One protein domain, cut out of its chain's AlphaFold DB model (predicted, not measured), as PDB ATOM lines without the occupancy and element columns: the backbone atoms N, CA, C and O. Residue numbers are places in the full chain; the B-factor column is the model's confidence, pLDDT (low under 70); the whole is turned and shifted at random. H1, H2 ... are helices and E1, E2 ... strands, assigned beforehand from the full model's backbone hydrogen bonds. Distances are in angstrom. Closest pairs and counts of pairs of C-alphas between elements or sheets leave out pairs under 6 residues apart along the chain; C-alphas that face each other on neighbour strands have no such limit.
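What this domain is: This is residues 86 to 95 and 114 to 264 of the 934 residues of the protein "LysM domain-containing protein" of Desulfosarcina ovata subsp. sediminis (UniProt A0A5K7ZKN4). A strongly twisted wall of four strands, E2, E4, E9 and E7, runs through a rounded body, with the short helix H1 on it. A small strand pair, E1 with E5, begins near the middle of the body, where E1 lies; towards one end of the long axis lie a second small pair, E6 with E10, and the short helix H3, and towards the other end lie H2 and H4, which only graze the sheet. The printed part has 161 residues, with four named helices and ten named strands in the order E1 E2 E3 E4 H1 E5 E6 E7 E8 H2 E9 H3 E10 H4. The large sheet, order E2 - E4 - E9 - E7, is all antiparallel; the class is mixed, helices and strands. The whole is compact, with a radius of gyration of the C-alphas of 15.6 A and spans of 47 by 36 by 28 A.

How they stand to each other: In the large sheet the inner strands E4, residues 136 to 142, and E9, residues 220 to 226, are antiparallel at 156 degrees, with N 138 and O 224 at 2.8 A. Edge strand E2, residues 117 to 121, is the antiparallel neighbour of E4, at 137 degrees, with N 118 and O 141 within hydrogen-bond range at 2.9 A. Edge strand E7, residues 182 to 187, is the antiparallel neighbour of E9, at 154 degrees, with N 185 and O 223 within hydrogen-bond range at 3.0 A. H1, residues 149 to 155, is on the sheet at a height of 7.5 A, only just over none of its strands, with 2 of its C-alphas falling on E9; its closest C-alphas to E7 are Ile 149 and Ile 182, 6.4 A. H4, residues 254 to 264, grazes the sheet; its closest C-alphas to E2 are Tyr 255 and Leu 118, 6.1 A. H2, residues 207 to 215, also grazes it, and is close to H4 but not clearly touching, with the C-alphas of Leu 212 and Ile 258 at 7.6 A. E1, residues 86 to 88, and E5, residues 156 to 160, are antiparallel, with N 87 and O 157 at 3.0 A. E6, residues 167 to 169, and E10, residues 246 to 248, are antiparallel, with N 168 and O 247 at 3.0 A. The closest C-alphas of E5 and E6 are Ser 159 and Phe 168, 5.0 A. H3, residues 229 to 234, is only just not on the large sheet, with 4 pairs of C-alphas within 10 A; its closest C-alphas to E5 are Ala 234 and Ile 158, 6.2 A. In H1, H2, H3 and H4 every O i to N i+4 pair is within hydrogen-bond range.

Where its parts are: E1 begins at C-alpha 86 (264.311, 371.577, 397.401). E9 is 19.2 A long, E4 19.0 A, E7 16.0 A and H4 15.1 A. E3, residues 128 to 131, and E8, residues 201 to 205, pair with no named strand. H4 ends at C-alpha 264 (287.159, 380.469, 399.795).

The domain as a whole: The C-alphas farthest apart are those of Gly 192 and Asn 242, 47.6 A. Residues 96 to 113 are not printed; C-alphas 95 and 114 are 14.1 A apart. The links E6 to E7, E7 to E8 and H3 to E10 are long. The mean pLDDT of the printed part is 86.4; residues 93 to 95, 192 and 235 to 251 are under 70.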
ATOM      1  N   LEU A  86     264.078 372.250 398.671       96.25
ATOM      2  CA  LEU A  86     264.311 371.577 397.401       96.25
ATOM      3  C   LEU A  86     265.816 371.468 397.165       96.25
ATOM      4  O   LEU A  86     266.589 372.328 397.579       96.25
ATOM      5  N   PHE A  87     266.260 370.406 396.504       95.06
ATOM      6  CA  PHE A  87     267.659 370.281 396.105       95.06
ATOM      7  C   PHE A  87     267.819 369.393 394.877       95.06
ATOM      8  O   PHE A  87     267.025 368.482 394.627       95.06
ATOM      9  N   TRP A  88     268.866 369.671 394.101       93.88
ATOM     10  CA  TRP A  88     269.204 368.904 392.911       93.88
ATOM     11  C   TRP A  88     270.260 367.846 393.228       93.88
ATOM     12  O   TRP A  88     271.384 368.168 393.611       93.88
ATOM     13  N   MET A  89     269.905 366.575 393.061       89.25
ATOM     14  CA  MET A  89     270.788 365.445 393.333       89.25
ATOM     15  C   MET A  89     271.642 365.111 392.097       89.25
ATOM     16  O   MET A  89     271.126 364.623 391.083       89.25
ATOM     17  N   HIS A  90     272.953 365.354 392.178       82.06
ATOM     18  CA  HIS A  90     273.933 364.938 391.168       82.06
ATOM     19  C   HIS A  90     275.334 364.724 391.789       82.06
ATOM     20  O   HIS A  90     275.727 365.548 392.613       82.06
ATOM     21  N   PRO A  91     276.098 363.676 391.401       74.38
ATOM     22  CA  PRO A  91     275.658 362.540 390.589       74.38
ATOM     23  C   PRO A  91     274.613 361.705 391.341       74.38
ATOM     24  O   PRO A  91     274.504 361.776 392.564       74.38
ATOM     25  N   ILE A  92     273.815 360.923 390.612       74.31
ATOM     26  CA  ILE A  92     272.861 360.000 391.240       74.31
ATOM     27  C   ILE A  92     273.675 358.898 391.944       74.31
ATOM     28  O   ILE A  92     274.466 358.237 391.264       74.31
ATOM     29  N   PRO A  93     273.516 358.687 393.267       69.00
ATOM     30  CA  PRO A  93     274.220 357.630 393.992       69.00
ATOM     31  C   PRO A  93     274.028 356.259 393.336       69.00
ATOM     32  O   PRO A  93     272.928 355.928 392.896       69.00
ATOM     33  N   GLY A  94     275.101 355.464 393.251       61.09
ATOM     34  CA  GLY A  94     275.112 354.188 392.519       61.09
ATOM     35  C   GLY A  94     274.100 353.153 393.030       61.09
ATOM     36  O   GLY A  94     273.582 352.365 392.247       61.09
ATOM     37  N   ASP A  95     273.773 353.195 394.319       57.03
ATOM     38  CA  ASP A  95     272.742 352.397 394.995       57.03
ATOM     39  C   ASP A  95     271.303 352.841 394.668       57.03
ATOM     40  O   ASP A  95     270.365 352.058 394.814       57.03
ATOM     41  N   GLY A 114     272.280 361.450 384.270       80.25
ATOM     42  CA  GLY A 114     272.030 362.561 385.181       80.25
ATOM     43  C   GLY A 114     272.540 363.867 384.570       80.25
ATOM     44  O   GLY A 114     273.554 363.867 383.876       80.25
ATOM     45  N   ILE A 115     271.833 364.963 384.821       90.69
ATOM     46  CA  ILE A 115     272.191 366.296 384.332       90.69
ATOM     47  C   ILE A 115     272.697 367.175 385.476       90.69
ATOM     48  O   ILE A 115     272.189 367.087 386.605       90.69
ATOM     49  N   ASP A 116     273.679 368.019 385.161       92.00
ATOM     50  CA  ASP A 116     274.155 369.093 386.028       92.00
ATOM     51  C   ASP A 116     273.157 370.244 385.976       92.00
ATOM     52  O   ASP A 116     272.990 370.886 384.934       92.00
ATOM     53  N   ALA A 117     272.515 370.532 387.106       95.19
ATOM     54  CA  ALA A 117     271.602 371.655 387.209       95.19
ATOM     55  C   ALA A 117     271.734 372.400 388.542       95.19
ATOM     56  O   ALA A 117     272.106 371.807 389.559       95.19
ATOM     57  N   LEU A 118     271.406 373.692 388.513       96.12
ATOM     58  CA  LEU A 118     271.286 374.568 389.679       96.12
ATOM     59  C   LEU A 118     269.845 375.042 389.792       96.12
ATOM     60  O   LEU A 118     269.266 375.496 388.809       96.12
ATOM     61  N   ILE A 119     269.281 374.989 390.992       97.56
ATOM     62  CA  ILE A 119     268.036 375.695 391.286       97.56
ATOM     63  C   ILE A 119     268.434 377.133 391.623       97.56
ATOM     64  O   ILE A 119     269.256 377.343 392.509       97.56
ATOM     65  N   VAL A 120     267.889 378.120 390.913       96.44
ATOM     66  CA  VAL A 120     268.120 379.544 391.220       96.44
ATOM     67  C   VAL A 120     266.917 380.187 391.901       96.44
ATOM     68  O   VAL A 120     267.104 381.074 392.721       96.44
ATOM     69  N   TYR A 121     265.701 379.693 391.641       98.00
ATOM     70  CA  TYR A 121     264.490 380.022 392.401       98.00
ATOM     71  C   TYR A 121     263.730 378.737 392.751       98.00
ATOM     72  O   TYR A 121     263.571 377.892 391.861       98.00
ATOM     73  N   PRO A 122     263.222 378.589 393.988       98.12
ATOM     74  CA  PRO A 122     263.392 379.506 395.127       98.12
ATOM     75  C   PRO A 122     264.830 379.559 395.658       98.12
ATOM     76  O   PRO A 122     265.611 378.647 395.409       98.12
ATOM     77  N   ALA A 123     265.176 380.613 396.396       97.94
ATOM     78  CA  ALA A 123     266.464 380.759 397.088       97.94
ATOM     79  C   ALA A 123     266.244 381.132 398.560       97.94
ATOM     80  O   ALA A 123     265.118 381.440 398.950       97.94
ATOM     81  N   PHE A 124     267.294 381.080 399.385       98.06
ATOM     82  CA  PHE A 124     267.160 381.151 400.841       98.06
ATOM     83  C   PHE A 124     266.397 382.397 401.325       98.06
ATOM     84  O   PHE A 124     265.429 382.236 402.067       98.06
ATOM     85  N   LEU A 125     266.760 383.593 400.843       97.88
ATOM     86  CA  LEU A 125     266.099 384.869 401.174       97.88
ATOM     87  C   LEU A 125     265.238 385.436 400.031       97.88
ATOM     88  O   LEU A 125     264.902 386.617 400.016       97.88
ATOM     89  N   THR A 126     264.847 384.577 399.089       97.62
ATOM     90  CA  THR A 126     263.721 384.797 398.164       97.62
ATOM     91  C   THR A 126     262.972 383.471 397.985       97.62
ATOM     92  O   THR A 126     263.071 382.823 396.931       97.62
ATOM     93  N   PRO A 127     262.290 382.999 399.046       97.81
ATOM     94  CA  PRO A 127     261.630 381.705 399.044       97.81
ATOM     95  C   PRO A 127     260.367 381.708 398.176       97.81
ATOM     96  O   PRO A 127     259.808 382.755 397.838       97.81
ATOM     97  N   ALA A 128     259.873 380.515 397.851       97.62
ATOM     98  CA  ALA A 128     258.574 380.356 397.213       97.62
ATOM     99  C   ALA A 128     257.478 380.193 398.270       97.62
ATOM    100  O   ALA A 128     257.635 379.458 399.245       97.62
ATOM    101  N   ILE A 129     256.342 380.846 398.037       96.38
ATOM    102  CA  ILE A 129     255.119 380.678 398.824       96.38
ATOM    103  C   ILE A 129     254.092 380.027 397.904       96.38
ATOM    104  O   ILE A 129     253.784 380.567 396.842       96.38
ATOM    105  N   VAL A 130     253.585 378.862 398.299       95.38
ATOM    106  CA  VAL A 130     252.621 378.078 397.515       95.38
ATOM    107  C   VAL A 130     251.314 378.008 398.287       95.38
ATOM    108  O   VAL A 130     251.305 377.583 399.443       95.38
ATOM    109  N   VAL A 131     250.213 378.414 397.655       93.56
ATOM    110  CA  VAL A 131     248.891 378.461 398.289       93.56
ATOM    111  C   VAL A 131     247.935 377.467 397.635       93.56
ATOM    112  O   VAL A 131     247.789 377.444 396.417       93.56
ATOM    113  N   ALA A 132     247.227 376.695 398.456       91.75
ATOM    114  CA  ALA A 132     246.197 375.744 398.050       91.75
ATOM    115  C   ALA A 132     246.703 374.708 397.029       91.75
ATOM    116  O   ALA A 132     247.477 373.821 397.395       91.75
ATOM    117  N   ASP A 133     246.241 374.785 395.786       91.81
ATOM    118  CA  ASP A 133     246.553 373.875 394.686       91.81
ATOM    119  C   ASP A 133     247.534 374.466 393.661       91.81
ATOM    120  O   ASP A 133     247.835 373.817 392.655       91.81
ATOM    121  N   GLN A 134     248.066 375.666 393.927       94.50
ATOM    122  CA  GLN A 134     249.075 376.307 393.088       94.50
ATOM    123  C   GLN A 134     250.267 375.386 392.849       94.50
ATOM    124  O   GLN A 134     250.749 374.704 393.751       94.50
ATOM    125  N   HIS A 135     250.773 375.396 391.621       95.56
ATOM    126  CA  HIS A 135     251.965 374.637 391.283       95.56
ATOM    127  C   HIS A 135     253.194 375.171 392.032       95.56
ATOM    128  O   HIS A 135     253.317 376.367 392.293       95.56
ATOM    129  N   VAL A 136     254.136 374.276 392.327       97.25
ATOM    130  CA  VAL A 136     255.474 374.658 392.785       97.25
ATOM    131  C   VAL A 136     256.274 375.080 391.560       97.25
ATOM    132  O   VAL A 136     256.527 374.263 390.672       97.25
ATOM    133  N   GLU A 137     256.645 376.353 391.492       97.69
ATOM    134  CA  GLU A 137     257.384 376.924 390.367       97.69
ATOM    135  C   GLU A 137     258.857 377.121 390.730       97.69
ATOM    136  O   GLU A 137     259.184 377.617 391.808       97.69
ATOM    137  N   LEU A 138     259.747 376.719 389.824       97.94
ATOM    138  CA  LEU A 138     261.189 376.824 389.974       97.94
ATOM    139  C   LEU A 138     261.821 377.439 388.730       97.94
ATOM    140  O   LEU A 138     261.309 377.316 387.614       97.94
ATOM    141  N   LEU A 139     263.004 378.005 388.936       97.94
ATOM    142  CA  LEU A 139     263.930 378.376 387.878       97.94
ATOM    143  C   LEU A 139     265.183 377.512 388.012       97.94
ATOM    144  O   LEU A 139     265.785 377.456 389.087       97.94
ATOM    145  N   VAL A 140     265.549 376.822 386.933       97.94
ATOM    146  CA  VAL A 140     266.637 375.837 386.919       97.94
ATOM    147  C   VAL A 140     267.618 376.155 385.797       97.94
ATOM    148  O   VAL A 140     267.219 376.236 384.637       97.94
ATOM    149  N   LEU A 141     268.899 376.306 386.130       97.25
ATOM    150  CA  LEU A 141     269.984 376.458 385.163       97.25
ATOM    151  C   LEU A 141     270.652 375.116 384.860       97.25
ATOM    152  O   LEU A 141     270.833 374.306 385.766       97.25
ATOM    153  N   THR A 142     271.101 374.905 383.622       96.81
ATOM    154  CA  THR A 142     271.895 373.730 383.213       96.81
ATOM    155  C   THR A 142     273.172 374.135 382.474       96.81
ATOM    156  O   THR A 142     273.281 375.252 381.956       96.81
ATOM    157  N   LYS A 143     274.136 373.206 382.369       94.62
ATOM    158  CA  LYS A 143     275.389 373.404 381.616       94.62
ATOM    159  C   LYS A 143     275.209 373.304 380.094       94.62
ATOM    160  O   LYS A 143     275.779 372.435 379.437       94.62
ATOM    161  N   GLY A 144     274.330 374.130 379.529       89.75
ATOM    162  CA  GLY A 144     274.031 374.168 378.089       89.75
ATOM    163  C   GLY A 144     273.155 373.014 377.573       89.75
ATOM    164  O   GLY A 144     272.780 372.992 376.401       89.75
ATOM    165  N   GLN A 145     272.801 372.064 378.439       92.94
ATOM    166  CA  GLN A 145     272.021 370.868 378.118       92.94
ATOM    167  C   GLN A 145     270.513 371.135 378.247       92.94
ATOM    168  O   GLN A 145     270.077 371.846 379.148       92.94
ATOM    169  N   THR A 146     269.688 370.538 377.387       95.00
ATOM    170  CA  THR A 146     268.225 370.610 377.543       95.00
ATOM    171  C   THR A 146     267.768 369.806 378.760       95.00
ATOM    172  O   THR A 146     268.144 368.644 378.910       95.00
ATOM    173  N   LEU A 147     266.944 370.418 379.613       95.69
ATOM    174  CA  LEU A 147     266.387 369.777 380.800       95.69
ATOM    175  C   LEU A 147     265.163 368.920 380.444       95.69
ATOM    176  O   LEU A 147     264.183 369.424 379.897       95.69
ATOM    177  N   LEU A 148     265.196 367.630 380.787       94.81
ATOM    178  CA  LEU A 148     264.090 366.704 380.530       94.81
ATOM    179  C   LEU A 148     263.198 366.513 381.762       94.81
ATOM    180  O   LEU A 148     263.673 366.420 382.896       94.81
ATOM    181  N   ILE A 149     261.895 366.320 381.532       94.25
ATOM    182  CA  ILE A 149     260.903 366.003 382.578       94.25
ATOM    183  C   ILE A 149     261.332 364.785 383.415       94.25
ATOM    184  O   ILE A 149     261.194 364.772 384.639       94.25
ATOM    185  N   THR A 150     261.888 363.758 382.768       90.94
ATOM    186  CA  THR A 150     262.355 362.534 383.436       90.94
ATOM    187  C   THR A 150     263.548 362.779 384.360       90.94
ATOM    188  O   THR A 150     263.658 362.098 385.382       90.94
ATOM    189  N   GLN A 151     264.408 363.753 384.043       93.25
ATOM    190  CA  GLN A 151     265.527 364.163 384.896       93.25
ATOM    191  C   GLN A 151     265.014 364.933 386.111       93.25
ATOM    192  O   GLN A 151     265.379 364.583 387.231       93.25
ATOM    193  N   VAL A 152     264.088 365.883 385.917       95.19
ATOM    194  CA  VAL A 152     263.415 366.587 387.025       95.19
ATOM    195  C   VAL A 152     262.761 365.586 387.976       95.19
ATOM    196  O   VAL A 152     263.050 365.601 389.167       95.19
ATOM    197  N   ASN A 153     261.963 364.646 387.459       92.88
ATOM    198  CA  ASN A 153     261.252 363.667 388.287       92.88
ATOM    199  C   ASN A 153     262.186 362.779 389.139       92.88
ATOM    200  O   ASN A 153     261.766 362.247 390.166       92.88
ATOM    201  N   ARG A 154     263.437 362.571 388.704       88.19
ATOM    202  CA  ARG A 154     264.399 361.673 389.363       88.19
ATOM    203  C   ARG A 154     265.409 362.400 390.250       88.19
ATOM    204  O   ARG A 154     265.698 361.895 391.334       88.19
ATOM    205  N   GLN A 155     265.959 363.522 389.788       92.00
ATOM    206  CA  GLN A 155     267.064 364.233 390.442       92.00
ATOM    207  C   GLN A 155     266.603 365.356 391.369       92.00
ATOM    208  O   GLN A 155     267.298 365.625 392.348       92.00
ATOM    209  N   LEU A 156     265.458 365.995 391.109       95.06
ATOM    210  CA  LEU A 156     264.911 366.976 392.041       95.06
ATOM    211  C   LEU A 156     264.326 366.246 393.249       95.06
ATOM    212  O   LEU A 156     263.459 365.383 393.100       95.06
ATOM    213  N   LYS A 157     264.800 366.601 394.441       93.12
ATOM    214  CA  LYS A 157     264.373 366.015 395.711       93.12
ATOM    215  C   LYS A 157     263.877 367.095 396.661       93.12
ATOM    216  O   LYS A 157     264.213 368.269 396.527       93.12
ATOM    217  N   ILE A 158     263.039 366.667 397.600       93.19
ATOM    218  CA  ILE A 158     262.365 367.530 398.567       93.19
ATOM    219  C   ILE A 158     262.642 366.961 399.956       93.19
ATOM    220  O   ILE A 158     262.366 365.787 400.209       93.19
ATOM    221  N   SER A 159     263.180 367.801 400.834       90.62
ATOM    222  CA  SER A 159     263.336 367.537 402.262       90.62
ATOM    223  C   SER A 159     262.291 368.342 403.032       90.62
ATOM    224  O   SER A 159     262.143 369.534 402.761       90.62
ATOM    225  N   PRO A 160     261.574 367.757 404.003       88.25
ATOM    226  CA  PRO A 160     260.804 368.534 404.969       88.25
ATOM    227  C   PRO A 160     261.728 369.444 405.794       88.25
ATOM    228  O   PRO A 160     262.803 369.021 406.222       88.25
ATOM    229  N   GLY A 161     261.310 370.691 406.012       89.06
ATOM    230  CA  GLY A 161     262.072 371.716 406.724       89.06
ATOM    231  C   GLY A 161     263.379 372.129 406.033       89.06
ATOM    232  O   GLY A 161     263.683 371.717 404.915       89.06
ATOM    233  N   LEU A 162     264.175 372.947 406.727       91.12
ATOM    234  CA  LEU A 162     265.499 373.408 406.280       91.12
ATOM    235  C   LEU A 162     266.637 372.667 407.001       91.12
ATOM    236  O   LEU A 162     267.603 373.283 407.450       91.12
ATOM    237  N   ASP A 163     266.519 371.347 407.163       86.69
ATOM    238  CA  ASP A 163     267.590 370.521 407.736       86.69
ATOM    239  C   ASP A 163     268.781 370.449 406.765       86.69
ATOM    240  O   ASP A 163     268.617 370.199 405.565       86.69
ATOM    241  N   SER A 164     269.988 370.659 407.286       88.25
ATOM    242  CA  SER A 164     271.218 370.674 406.492       88.25
ATOM    243  C   SER A 164     271.541 369.323 405.847       88.25
ATOM    244  O   SER A 164     272.206 369.282 404.811       88.25
ATOM    245  N   ARG A 165     271.055 368.225 406.435       84.44
ATOM    246  CA  ARG A 165     271.264 366.841 405.992       84.44
ATOM    247  C   ARG A 165     270.334 366.434 404.852       84.44
ATOM    248  O   ARG A 165     270.513 365.344 404.309       84.44
ATOM    249  N   LYS A 166     269.336 367.275 404.534       86.75
ATOM    250  CA  LYS A 166     268.398 367.108 403.412       86.75
ATOM    251  C   LYS A 166     267.839 365.675 403.341       86.75
ATOM    252  O   LYS A 166     268.067 364.976 402.359       86.75
ATOM    253  N   ILE A 167     267.172 365.203 404.401       84.25
ATOM    254  CA  ILE A 167     266.567 363.853 404.438       84.25
ATOM    255  C   ILE A 167     265.412 363.798 403.432       84.25
ATOM    256  O   ILE A 167     264.569 364.692 403.410       84.25
ATOM    257  N   PHE A 168     265.365 362.765 402.588       85.25
ATOM    258  CA  PHE A 168     264.468 362.753 401.431       85.25
ATOM    259  C   PHE A 168     263.985 361.356 401.025       85.25
ATOM    260  O   PHE A 168     264.551 360.329 401.402       85.25
ATOM    261  N   ASN A 169     262.946 361.330 400.184       82.25
ATOM    262  CA  ASN A 169     262.444 360.112 399.550       82.25
ATOM    263  C   ASN A 169     263.231 359.787 398.268       82.25
ATOM    264  O   ASN A 169     263.287 360.584 397.325       82.25
ATOM    265  N   THR A 170     263.817 358.593 398.210       80.69
ATOM    266  CA  THR A 170     264.641 358.161 397.072       80.69
ATOM    267  C   THR A 170     263.827 357.891 395.804       80.69
ATOM    268  O   THR A 170     264.359 358.032 394.697       80.69
ATOM    269  N   ALA A 171     262.527 357.602 395.934       83.00
ATOM    270  CA  ALA A 171     261.622 357.412 394.806       83.00
ATOM    271  C   ALA A 171     261.529 358.672 393.915       83.00
ATOM    272  O   ALA A 171     261.795 359.788 394.377       83.00
ATOM    273  N   PRO A 172     261.162 358.527 392.628       86.38
ATOM    274  CA  PRO A 172     260.811 359.673 391.792       86.38
ATOM    275  C   PRO A 172     259.684 360.509 392.420       86.38
ATOM    276  O   PRO A 172     258.837 359.950 393.120       86.38
ATOM    277  N   LEU A 173     259.648 361.819 392.144       89.50
ATOM    278  CA  LEU A 173     258.634 362.736 392.696       89.50
ATOM    279  C   LEU A 173     257.201 362.270 392.387       89.50
ATOM    280  O   LEU A 173     256.313 362.353 393.239       89.50
ATOM    281  N   PHE A 174     257.000 361.731 391.184       89.81
ATOM    282  CA  PHE A 174     255.744 361.166 390.710       89.81
ATOM    283  C   PHE A 174     255.969 359.778 390.105       89.81
ATOM    284  O   PHE A 174     256.893 359.556 389.318       89.81
ATOM    285  N   SER A 175     255.091 358.836 390.453       86.56
ATOM    286  CA  SER A 175     255.106 357.469 389.917       86.56
ATOM    287  C   SER A 175     254.527 357.358 388.505       86.56
ATOM    288  O   SER A 175     254.811 356.386 387.812       86.56
ATOM    289  N   ASP A 176     253.706 358.328 388.101       84.19
ATOM    290  CA  ASP A 176     253.092 358.422 386.780       84.19
ATOM    291  C   ASP A 176     253.283 359.843 386.238       84.19
ATOM    292  O   ASP A 176     253.080 360.814 386.966       84.19
ATOM    293  N   LEU A 177     253.697 359.951 384.977       87.19
ATOM    294  CA  LEU A 177     253.902 361.217 384.272       87.19
ATOM    295  C   LEU A 177     252.800 361.504 383.242       87.19
ATOM    296  O   LEU A 177     252.803 362.581 382.660       87.19
ATOM    297  N   ASN A 178     251.844 360.590 383.038       83.00
ATOM    298  CA  ASN A 178     250.772 360.752 382.047       83.00
ATOM    299  C   ASN A 178     249.779 361.874 382.390       83.00
ATOM    300  O   ASN A 178     249.014 362.296 381.529       83.00
ATOM    301  N   SER A 179     249.755 362.343 383.643       81.12
ATOM    302  CA  SER A 179     248.902 363.453 384.081       81.12
ATOM    303  C   SER A 179     249.578 364.826 383.960       81.12
ATOM    304  O   SER A 179     249.155 365.753 384.646       81.12
ATOM    305  N   ASP A 180     250.676 364.936 383.205       87.38
ATOM    306  CA  ASP A 180     251.537 366.124 383.100       87.38
ATOM    307  C   ASP A 180     251.852 366.813 384.449       87.38
ATOM    308  O   ASP A 180     251.729 368.037 384.569       87.38
ATOM    309  N   PRO A 181     252.275 366.060 385.490       93.12
ATOM    310  CA  PRO A 181     252.523 366.627 386.820       93.12
ATOM    311  C   PRO A 181     253.778 367.515 386.873       93.12
ATOM    312  O   PRO A 181     254.043 368.151 387.891       93.12
ATOM    313  N   ILE A 182     254.570 367.527 385.798       96.88
ATOM    314  CA  ILE A 182     255.787 368.316 385.634       96.88
ATOM    315  C   ILE A 182     255.739 368.965 384.253       96.88
ATOM    316  O   ILE A 182     255.556 368.276 383.249       96.88
ATOM    317  N   ARG A 183     255.989 370.273 384.193       97.06
ATOM    318  CA  ARG A 183     256.212 371.009 382.943       97.06
ATOM    319  C   ARG A 183     257.585 371.658 382.976       97.06
ATOM    320  O   ARG A 183     257.983 372.184 384.012       97.06
ATOM    321  N   VAL A 184     258.285 371.608 381.848       97.31
ATOM    322  CA  VAL A 184     259.614 372.200 381.678       97.31
ATOM    323  C   VAL A 184     259.602 373.046 380.413       97.31
ATOM    324  O   VAL A 184     259.278 372.535 379.341       97.31
ATOM    325  N   THR A 185     259.970 374.318 380.543       97.31
ATOM    326  CA  THR A 185     260.019 375.277 379.433       97.31
ATOM    327  C   THR A 185     261.366 375.988 379.446       97.31
ATOM    328  O   THR A 185     261.710 376.617 380.444       97.31
ATOM    329  N   GLU A 186     262.133 375.893 378.358       96.88
ATOM    330  CA  GLU A 186     263.352 376.695 378.175       96.88
ATOM    331  C   GLU A 186     262.958 378.164 377.982       96.88
ATOM    332  O   GLU A 186     262.052 378.468 377.203       96.88
ATOM    333  N   ILE A 187     263.624 379.066 378.696       94.94
ATOM    334  CA  ILE A 187     263.416 380.509 378.587       94.94
ATOM    335  C   ILE A 187     264.750 381.221 378.375       94.94
ATOM    336  O   ILE A 187     265.808 380.730 378.771       94.94
ATOM    337  N   SER A 188     264.697 382.390 377.740       88.94
ATOM    338  CA  SER A 188     265.889 383.196 377.492       88.94
ATOM    339  C   SER A 188     266.494 383.701 378.800       88.94
ATOM    340  O   SER A 188     265.791 384.230 379.661       88.94
ATOM    341  N   LEU A 189     267.812 383.560 378.918       85.31
ATOM    342  CA  LEU A 189     268.615 384.120 379.996       85.31
ATOM    343  C   LEU A 189     269.324 385.370 379.469       85.31
ATOM    344  O   LEU A 189     270.437 385.287 378.955       85.31
ATOM    345  N   ASN A 190     268.655 386.518 379.544       78.88
ATOM    346  CA  ASN A 190     269.213 387.790 379.095       78.88
ATOM    347  C   ASN A 190     269.657 388.616 380.302       78.88
ATOM    348  O   ASN A 190     268.901 388.777 381.261       78.88
ATOM    349  N   ASN A 191     270.876 389.159 380.250       70.56
ATOM    350  CA  ASN A 191     271.369 390.022 381.316       70.56
ATOM    351  C   ASN A 191     270.473 391.264 381.447       70.56
ATOM    352  O   ASN A 191     270.247 391.983 380.473       70.56
ATOM    353  N   GLY A 192     269.966 391.508 382.654       68.00
ATOM    354  CA  GLY A 192     269.145 392.672 382.970       68.00
ATOM    355  C   GLY A 192     267.664 392.598 382.589       68.00
ATOM    356  O   GLY A 192     266.956 393.596 382.771       68.00
ATOM    357  N   GLU A 193     267.182 391.455 382.090       81.06
ATOM    358  CA  GLU A 193     265.750 391.187 381.941       81.06
ATOM    359  C   GLU A 193     265.181 390.485 383.177       81.06
ATOM    360  O   GLU A 193     265.828 389.654 383.813       81.06
ATOM    361  N   PHE A 194     263.927 390.802 383.499       86.94
ATOM    362  CA  PHE A 194     263.212 390.104 384.558       86.94
ATOM    363  C   PHE A 194     262.824 388.707 384.121       86.94
ATOM    364  O   PHE A 194     262.101 388.516 383.140       86.94
ATOM    365  N   ILE A 195     263.215 387.739 384.934       92.38
ATOM    366  CA  ILE A 195     262.797 386.363 384.777       92.38
ATOM    367  C   ILE A 195     261.484 386.193 385.523       92.38
ATOM    368  O   ILE A 195     261.352 386.547 386.692       92.38
ATOM    369  N   LYS A 196     260.492 385.644 384.831       92.50
ATOM    370  CA  LYS A 196     259.166 385.373 385.387       92.50
ATOM    371  C   LYS A 196     259.013 383.870 385.548       92.50
ATOM    372  O   LYS A 196     259.523 383.123 384.718       92.50
ATOM    373  N   THR A 197     258.308 383.416 386.570       93.50
ATOM    374  CA  THR A 197     257.676 382.094 386.545       93.50
ATOM    375  C   THR A 197     256.253 382.234 385.987       93.50
ATOM    376  O   THR A 197     255.765 383.364 385.840       93.50
ATOM    377  N   PRO A 198     255.577 381.134 385.610       90.31
ATOM    378  CA  PRO A 198     254.266 381.224 384.975       90.31
ATOM    379  C   PRO A 198     253.223 381.997 385.791       90.31
ATOM    380  O   PRO A 198     252.420 382.721 385.198       90.31
ATOM    381  N   THR A 199     253.227 381.884 387.125       90.06
ATOM    382  CA  THR A 199     252.152 382.460 387.948       90.06
ATOM    383  C   THR A 199     252.606 383.224 389.187       90.06
ATOM    384  O   THR A 199     251.953 384.217 389.523       90.06
ATOM    385  N   SER A 200     253.694 382.826 389.852       92.06
ATOM    386  CA  SER A 200     253.958 383.263 391.231       92.06
ATOM    387  C   SER A 200     255.115 384.250 391.414       92.06
ATOM    388  O   SER A 200     255.116 384.974 392.406       92.06
ATOM    389  N   PHE A 201     256.083 384.327 390.499       96.69
ATOM    390  CA  PHE A 201     257.336 385.049 390.735       96.69
ATOM    391  C   PHE A 201     257.802 385.877 389.539       96.69
ATOM    392  O   PHE A 201     257.614 385.515 388.374       96.69
ATOM    393  N   VAL A 202     258.441 387.000 389.849       95.88
ATOM    394  CA  VAL A 202     259.238 387.821 388.937       95.88
ATOM    395  C   VAL A 202     260.519 388.197 389.676       95.88
ATOM    396  O   VAL A 202     260.431 388.615 390.826       95.88
ATOM    397  N   GLY A 203     261.687 388.082 389.050       94.81
ATOM    398  CA  GLY A 203     262.958 388.427 389.686       94.81
ATOM    399  C   GLY A 203     264.030 388.879 388.701       94.81
ATOM    400  O   GLY A 203     264.080 388.409 387.565       94.81
ATOM    401  N   ASN A 204     264.876 389.807 389.140       93.44
ATOM    402  CA  ASN A 204     266.092 390.232 388.449       93.44
ATOM    403  C   ASN A 204     267.277 389.536 389.114       93.44
ATOM    404  O   ASN A 204     267.570 389.807 390.279       93.44
ATOM    405  N   ILE A 205     267.922 388.619 388.388       93.56
ATOM    406  CA  ILE A 205     269.158 388.001 388.870       93.56
ATOM    407  C   ILE A 205     270.251 389.061 388.824       93.56
ATOM    408  O   ILE A 205     270.464 389.699 387.794       93.56
ATOM    409  N   ASP A 206     270.938 389.229 389.944       93.19
ATOM    410  CA  ASP A 206     272.047 390.158 390.062       93.19
ATOM    411  C   ASP A 206     273.173 389.804 389.072       93.19
ATOM    412  O   ASP A 206     273.494 388.629 388.862       93.19
ATOM    413  N   ALA A 207     273.792 390.814 388.455       91.88
ATOM    414  CA  ALA A 207     274.816 390.611 387.430       91.88
ATOM    415  C   ALA A 207     276.018 389.797 387.950       91.88
ATOM    416  O   ALA A 207     276.615 389.015 387.199       91.88
ATOM    417  N   ARG A 208     276.339 389.919 389.244       91.12
ATOM    418  CA  ARG A 208     277.402 389.152 389.904       91.12
ATOM    419  C   ARG A 208     277.033 387.677 390.008       91.12
ATOM    420  O   ARG A 208     277.820 386.826 389.599       91.12
ATOM    421  N   ALA A 209     275.820 387.369 390.474       93.50
ATOM    422  CA  ALA A 209     275.309 385.997 390.514       93.50
ATOM    423  C   ALA A 209     275.245 385.381 389.109       93.50
ATOM    424  O   ALA A 209     275.661 384.240 388.910       93.50
ATOM    425  N   MET A 210     274.802 386.158 388.117       92.69
ATOM    426  CA  MET A 210     274.770 385.714 386.725       92.69
ATOM    427  C   MET A 210     276.161 385.320 386.221       92.69
ATOM    428  O   MET A 210     276.321 384.241 385.653       92.69
ATOM    429  N   THR A 211     277.159 386.168 386.483       92.94
ATOM    430  CA  THR A 211     278.558 385.927 386.100       92.94
ATOM    431  C   THR A 211     279.098 384.660 386.766       92.94
ATOM    432  O   THR A 211     279.655 383.791 386.095       92.94
ATOM    433  N   LEU A 212     278.842 384.492 388.070       93.06
ATOM    434  CA  LEU A 212     279.226 383.294 388.824       93.06
ATOM    435  C   LEU A 212     278.670 382.007 388.195       93.06
ATOM    436  O   LEU A 212     279.382 381.006 388.097       93.06
ATOM    437  N   PHE A 213     277.411 382.013 387.747       94.38
ATOM    438  CA  PHE A 213     276.808 380.847 387.099       94.38
ATOM    439  C   PHE A 213     277.358 380.619 385.688       94.38
ATOM    440  O   PHE A 213     277.709 379.483 385.340       94.38
ATOM    441  N   SER A 214     277.474 381.678 384.882       93.69
ATOM    442  CA  SER A 214     277.951 381.576 383.502       93.69
ATOM    443  C   SER A 214     279.394 381.078 383.418       93.69
ATOM    444  O   SER A 214     279.686 380.228 382.576       93.69
ATOM    445  N   ASP A 215     280.264 381.506 384.337       94.69
ATOM    446  CA  ASP A 215     281.673 381.086 384.398       94.69
ATOM    447  C   ASP A 215     281.822 379.587 384.703       94.69
ATOM    448  O   ASP A 215     282.807 378.943 384.334       94.69
ATOM    449  N   LYS A 216     280.801 378.996 385.333       94.88
ATOM    450  CA  LYS A 216     280.689 377.557 385.610       94.88
ATOM    451  C   LYS A 216     279.974 376.778 384.504       94.88
ATOM    452  O   LYS A 216     279.750 375.572 384.636       94.88
ATOM    453  N   GLY A 217     279.646 377.453 383.403       95.25
ATOM    454  CA  GLY A 217     279.004 376.892 382.220       95.25
ATOM    455  C   GLY A 217     277.481 376.818 382.302       95.25
ATOM    456  O   GLY A 217     276.871 376.299 381.367       95.25
ATOM    457  N   TYR A 218     276.852 377.325 383.368       95.56
ATOM    458  CA  TYR A 218     275.398 377.318 383.531       95.56
ATOM    459  C   TYR A 218     274.751 378.441 382.716       95.56
ATOM    460  O   TYR A 218     274.645 379.575 383.170       95.56
ATOM    461  N   THR A 219     274.338 378.121 381.489       94.00
ATOM    462  CA  THR A 219     273.949 379.117 380.473       94.00
ATOM    463  C   THR A 219     272.526 378.966 379.945       94.00
ATOM    464  O   THR A 219     272.019 379.883 379.304       94.00
ATOM    465  N   LYS A 220     271.858 377.833 380.202       96.38
ATOM    466  CA  LYS A 220     270.462 377.613 379.795       96.38
ATOM    467  C   LYS A 220     269.534 377.632 380.993       96.38
ATOM    468  O   LYS A 220     269.776 376.900 381.950       96.38
ATOM    469  N   LEU A 221     268.463 378.416 380.906       97.00
ATOM    470  CA  LEU A 221     267.473 378.585 381.962       97.00
ATOM    471  C   LEU A 221     266.153 377.896 381.606       97.00
ATOM    472  O   LEU A 221     265.647 378.016 380.492       97.00
ATOM    473  N   PHE A 222     265.572 377.212 382.585       97.75
ATOM    474  CA  PHE A 222     264.299 376.518 382.461       97.75
ATOM    475  C   PHE A 222     263.337 376.951 383.562       97.75
ATOM    476  O   PHE A 222     263.692 376.974 384.741       97.75
ATOM    477  N   GLN A 223     262.092 377.221 383.179       97.88
ATOM    478  CA  GLN A 223     260.965 377.225 384.102       97.88
ATOM    479  C   GLN A 223     260.533 375.782 384.340       97.88
ATOM    480  O   GLN A 223     260.270 375.042 383.387       97.88
ATOM    481  N   VAL A 224     260.422 375.395 385.606       98.12
ATOM    482  CA  VAL A 224     259.882 374.096 386.006       98.12
ATOM    483  C   VAL A 224     258.636 374.333 386.843       98.12
ATOM    484  O   VAL A 224     258.669 375.085 387.810       98.12
ATOM    485  N   SER A 225     257.531 373.697 386.473       97.88
ATOM    486  CA  SER A 225     256.268 373.763 387.209       97.88
ATOM    487  C   SER A 225     255.876 372.358 387.647       97.88
ATOM    488  O   SER A 225     255.811 371.454 386.812       97.88
ATOM    489  N   LEU A 226     255.649 372.174 388.945       97.31
ATOM    490  CA  LEU A 226     255.328 370.888 389.558       97.31
ATOM    491  C   LEU A 226     253.953 370.945 390.213       97.31
ATOM    492  O   LEU A 226     253.618 371.911 390.894       97.31
ATOM    493  N   ASP A 227     253.197 369.865 390.095       95.38
ATOM    494  CA  ASP A 227     251.986 369.680 390.884       95.38
ATOM    495  C   ASP A 227     252.308 369.681 392.396       95.38
ATOM    496  O   ASP A 227     253.201 368.957 392.850       95.38
ATOM    497  N   HIS A 228     251.573 370.474 393.188       92.56
ATOM    498  CA  HIS A 228     251.813 370.672 394.629       92.56
ATOM    499  C   HIS A 228     251.799 369.380 395.457       92.56
ATOM    500  O   HIS A 228     252.377 369.332 396.548       92.56
ATOM    501  N   ARG A 229     251.177 368.306 394.951       90.50
ATOM    502  CA  ARG A 229     251.154 366.995 395.613       90.50
ATOM    503  C   ARG A 229     252.558 366.431 395.851       90.50
ATOM    504  O   ARG A 229     252.712 365.595 396.740       90.50
ATOM    505  N   CYS A 230     253.588 366.900 395.136       91.25
ATOM    506  CA  CYS A 230     254.979 366.531 395.421       91.25
ATOM    507  C   CYS A 230     255.417 366.915 396.849       91.25
ATOM    508  O   CYS A 230     256.128 366.141 397.489       91.25
ATOM    509  N   LEU A 231     254.929 368.041 397.384       90.56
ATOM    510  CA  LEU A 231     255.207 368.491 398.753       90.56
ATOM    511  C   LEU A 231     254.498 367.598 399.784       90.56
ATOM    512  O   LEU A 231     255.080 367.194 400.791       90.56
ATOM    513  N   LEU A 232     253.246 367.227 399.503       81.62
ATOM    514  CA  LEU A 232     252.448 366.341 400.363       81.62
ATOM    515  C   LEU A 232     253.028 364.918 400.418       81.62
ATOM    516  O   LEU A 232     253.009 364.265 401.460       81.62
ATOM    517  N   ASN A 233     253.584 364.444 399.303       78.44
ATOM    518  CA  ASN A 233     254.258 363.150 399.235       78.44
ATOM    519  C   ASN A 233     255.594 363.148 399.994       78.44
ATOM    520  O   ASN A 233     255.999 362.101 400.501       78.44
ATOM    521  N   ALA A 234     256.263 364.300 400.091       74.56
ATOM    522  CA  ALA A 234     257.507 364.450 400.841       74.56
ATOM    523  C   ALA A 234     257.295 364.477 402.369       74.56
ATOM    524  O   ALA A 234     258.195 364.089 403.105       74.56
ATOM    525  N   SER A 235     256.115 364.891 402.851       64.06
ATOM    526  CA  SER A 235     255.801 365.065 404.284       64.06
ATOM    527  C   SER A 235     255.202 363.839 404.995       64.06
ATOM    528  O   SER A 235     255.039 363.871 406.212       64.06
ATOM    529  N   GLY A 236     254.909 362.735 404.295       54.31
ATOM    530  CA  GLY A 236     254.597 361.446 404.940       54.31
ATOM    531  C   GLY A 236     253.146 361.146 405.311       54.31
ATOM    532  O   GLY A 236     252.886 360.082 405.866       54.31
ATOM    533  N   SER A 237     252.170 361.990 404.974       39.81
ATOM    534  CA  SER A 237     250.774 361.795 405.413       39.81
ATOM    535  C   SER A 237     250.065 360.557 404.829       39.81
ATOM    536  O   SER A 237     248.933 360.285 405.218       39.81
ATOM    537  N   SER A 238     250.669 359.810 403.890       36.53
ATOM    538  CA  SER A 238     250.022 358.638 403.261       36.53
ATOM    539  C   SER A 238     250.821 357.332 403.257       36.53
ATOM    540  O   SER A 238     250.300 356.319 402.786       36.53
ATOM    541  N   ARG A 239     252.050 357.287 403.785       37.03
ATOM    542  CA  ARG A 239     252.818 356.033 403.850       37.03
ATOM    543  C   ARG A 239     253.652 355.983 405.117       37.03
ATOM    544  O   ARG A 239     254.454 356.874 405.354       37.03
ATOM    545  N   ASN A 240     253.503 354.894 405.871       36.00
ATOM    546  CA  ASN A 240     254.528 354.436 406.800       36.00
ATOM    547  C   ASN A 240     255.853 354.406 406.029       36.00
ATOM    548  O   ASN A 240     256.039 353.547 405.162       36.00
ATOM    549  N   PHE A 241     256.727 355.380 406.284       39.78
ATOM    550  CA  PHE A 241     258.095 355.362 405.794       39.78
ATOM    551  C   PHE A 241     258.748 354.107 406.373       39.78
ATOM    552  O   PHE A 241     259.038 354.020 407.562       39.78
ATOM    553  N   ASN A 242     258.902 353.077 405.545       40.44
ATOM    554  CA  ASN A 242     259.768 351.963 405.888       40.44
ATOM    555  C   ASN A 242     261.201 352.496 405.794       40.44
ATOM    556  O   ASN A 242     261.556 353.130 404.800       40.44
ATOM    557  N   THR A 243     262.041 352.175 406.777       46.69
ATOM    558  CA  THR A 243     263.464 352.570 406.871       46.69
ATOM    559  C   THR A 243     264.322 352.190 405.648       46.69
ATOM    560  O   THR A 243     265.483 352.568 405.567       46.69
ATOM    561  N   GLN A 244     263.764 351.457 404.678       44.19
ATOM    562  CA  GLN A 244     264.407 351.064 403.421       44.19
ATOM    563  C   GLN A 244     264.253 352.080 402.269       44.19
ATOM    564  O   GLN A 244     264.943 351.935 401.264       44.19
ATOM    565  N   THR A 245     263.362 353.079 402.363       52.44
ATOM    566  CA  THR A 245     263.129 354.076 401.285       52.44
ATOM    567  C   THR A 245     263.600 355.494 401.621       52.44
ATOM    568  O   THR A 245     263.438 356.408 400.811       52.44
ATOM    569  N   GLU A 246     264.174 355.688 402.807       54.12
ATOM    570  CA  GLU A 246     264.738 356.967 403.240       54.12
ATOM    571  C   GLU A 246     266.184 357.106 402.763       54.12
ATOM    572  O   GLU A 246     267.022 356.232 402.985       54.12
ATOM    573  N   GLY A 247     266.470 358.220 402.091       57.09
ATOM    574  CA  GLY A 247     267.815 358.624 401.712       57.09
ATOM    575  C   GLY A 247     268.296 359.779 402.584       57.09
ATOM    576  O   GLY A 247     267.523 360.662 402.959       57.09
ATOM    577  N   LYS A 248     269.600 359.803 402.866       57.66
ATOM    578  CA  LYS A 248     270.285 360.967 403.436       57.66
ATOM    579  C   LYS A 248     271.285 361.487 402.413       57.66
ATOM    580  O   LYS A 248     272.178 360.748 401.998       57.66
ATOM    581  N   TRP A 249     271.142 362.741 401.993       63.62
ATOM    582  CA  TRP A 249     272.092 363.343 401.065       63.62
ATOM    583  C   TRP A 249     273.264 363.927 401.857       63.62
ATOM    584  O   TRP A 249     273.172 365.003 402.433       63.62
ATOM    585  N   ASN A 250     274.376 363.189 401.891       62.31
ATOM    586  CA  ASN A 250     275.645 363.674 402.454       62.31
ATOM    587  C   ASN A 250     276.550 364.316 401.383       62.31
ATOM    588  O   ASN A 250     277.677 364.708 401.684       62.31
ATOM    589  N   GLY A 251     276.100 364.348 400.122       61.00
ATOM    590  CA  GLY A 251     276.825 364.966 399.018       61.00
ATOM    591  C   GLY A 251     276.697 366.487 399.034       61.00
ATOM    592  O   GLY A 251     275.900 367.060 399.772       61.00
ATOM    593  N   ARG A 252     277.472 367.153 398.183       75.19
ATOM    594  CA  ARG A 252     277.301 368.580 397.900       75.19
ATOM    595  C   ARG A 252     276.567 368.732 396.585       75.19
ATOM    596  O   ARG A 252     276.818 367.972 395.654       75.19
ATOM    597  N   THR A 253     275.637 369.672 396.527       86.44
ATOM    598  CA  THR A 253     275.102 370.115 395.242       86.44
ATOM    599  C   THR A 253     276.155 370.970 394.539       86.44
ATOM    600  O   THR A 253     277.024 371.551 395.185       86.44
ATOM    601  N   HIS A 254     276.060 371.105 393.218       90.25
ATOM    602  CA  HIS A 254     276.945 372.011 392.481       90.25
ATOM    603  C   HIS A 254     276.814 373.469 392.938       90.25
ATOM    604  O   HIS A 254     277.782 374.220 392.870       90.25
ATOM    605  N   TYR A 255     275.645 373.882 393.439       93.75
ATOM    606  CA  TYR A 255     275.498 375.229 393.986       93.75
ATOM    607  C   TYR A 255     276.285 375.373 395.298       93.75
ATOM    608  O   TYR A 255     276.966 376.372 395.507       93.75
ATOM    609  N   ASP A 256     276.301 374.338 396.143       93.25
ATOM    610  CA  ASP A 256     277.126 374.330 397.359       93.25
ATOM    611  C   ASP A 256     278.626 374.452 397.029       93.25
ATOM    612  O   ASP A 256     279.387 375.038 397.798       93.25
ATOM    613  N   GLU A 257     279.066 373.922 395.882       91.50
ATOM    614  CA  GLU A 257     280.441 374.084 395.393       91.50
ATOM    615  C   GLU A 257     280.731 375.530 394.976       91.50
ATOM    616  O   GLU A 257     281.749 376.076 395.396       91.50
ATOM    617  N   ILE A 258     279.821 376.174 394.237       93.81
ATOM    618  CA  ILE A 258     279.944 377.593 393.860       93.81
ATOM    619  C   ILE A 258     279.995 378.479 395.108       93.81
ATOM    620  O   ILE A 258     280.896 379.305 395.235       93.81
ATOM    621  N   ILE A 259     279.081 378.265 396.061       94.12
ATOM    622  CA  ILE A 259     279.079 378.971 397.349       94.12
ATOM    623  C   ILE A 259     280.428 378.795 398.040       94.12
ATOM    624  O   ILE A 259     281.041 379.767 398.466       94.12
ATOM    625  N   ARG A 260     280.930 377.560 398.119       91.31
ATOM    626  CA  ARG A 260     282.212 377.285 398.765       91.31
ATOM    627  C   ARG A 260     283.376 378.000 398.082       91.31
ATOM    628  O   ARG A 260     284.269 378.458 398.786       91.31
ATOM    629  N   GLU A 261     283.391 378.082 396.757       91.75
ATOM    630  CA  GLU A 261     284.427 378.824 396.038       91.75
ATOM    631  C   GLU A 261     284.370 380.327 396.327       91.75
ATOM    632  O   GLU A 261     285.415 380.931 396.560       91.75
ATOM    633  N   VAL A 262     283.170 380.915 396.385       91.38
ATOM    634  CA  VAL A 262     282.983 382.322 396.778       91.38
ATOM    635  C   VAL A 262     283.482 382.545 398.206       91.38
ATOM    636  O   VAL A 262     284.274 383.454 398.446       91.38
ATOM    637  N   LEU A 263     283.099 381.674 399.144       91.00
ATOM    638  CA  LEU A 263     283.585 381.720 400.524       91.00
ATOM    639  C   LEU A 263     285.112 381.591 400.586       91.00
ATOM    640  O   LEU A 263     285.760 382.351 401.294       91.00
ATOM    641  N   ASP A 264     285.708 380.674 399.823       88.56
ATOM    642  CA  ASP A 264     287.159 380.469 399.795       88.56
ATOM    643  C   ASP A 264     287.922 381.651 399.177       88.56
ATOM    644  O   ASP A 264     289.058 381.909 399.578       88.56
TER     645      ASP A 264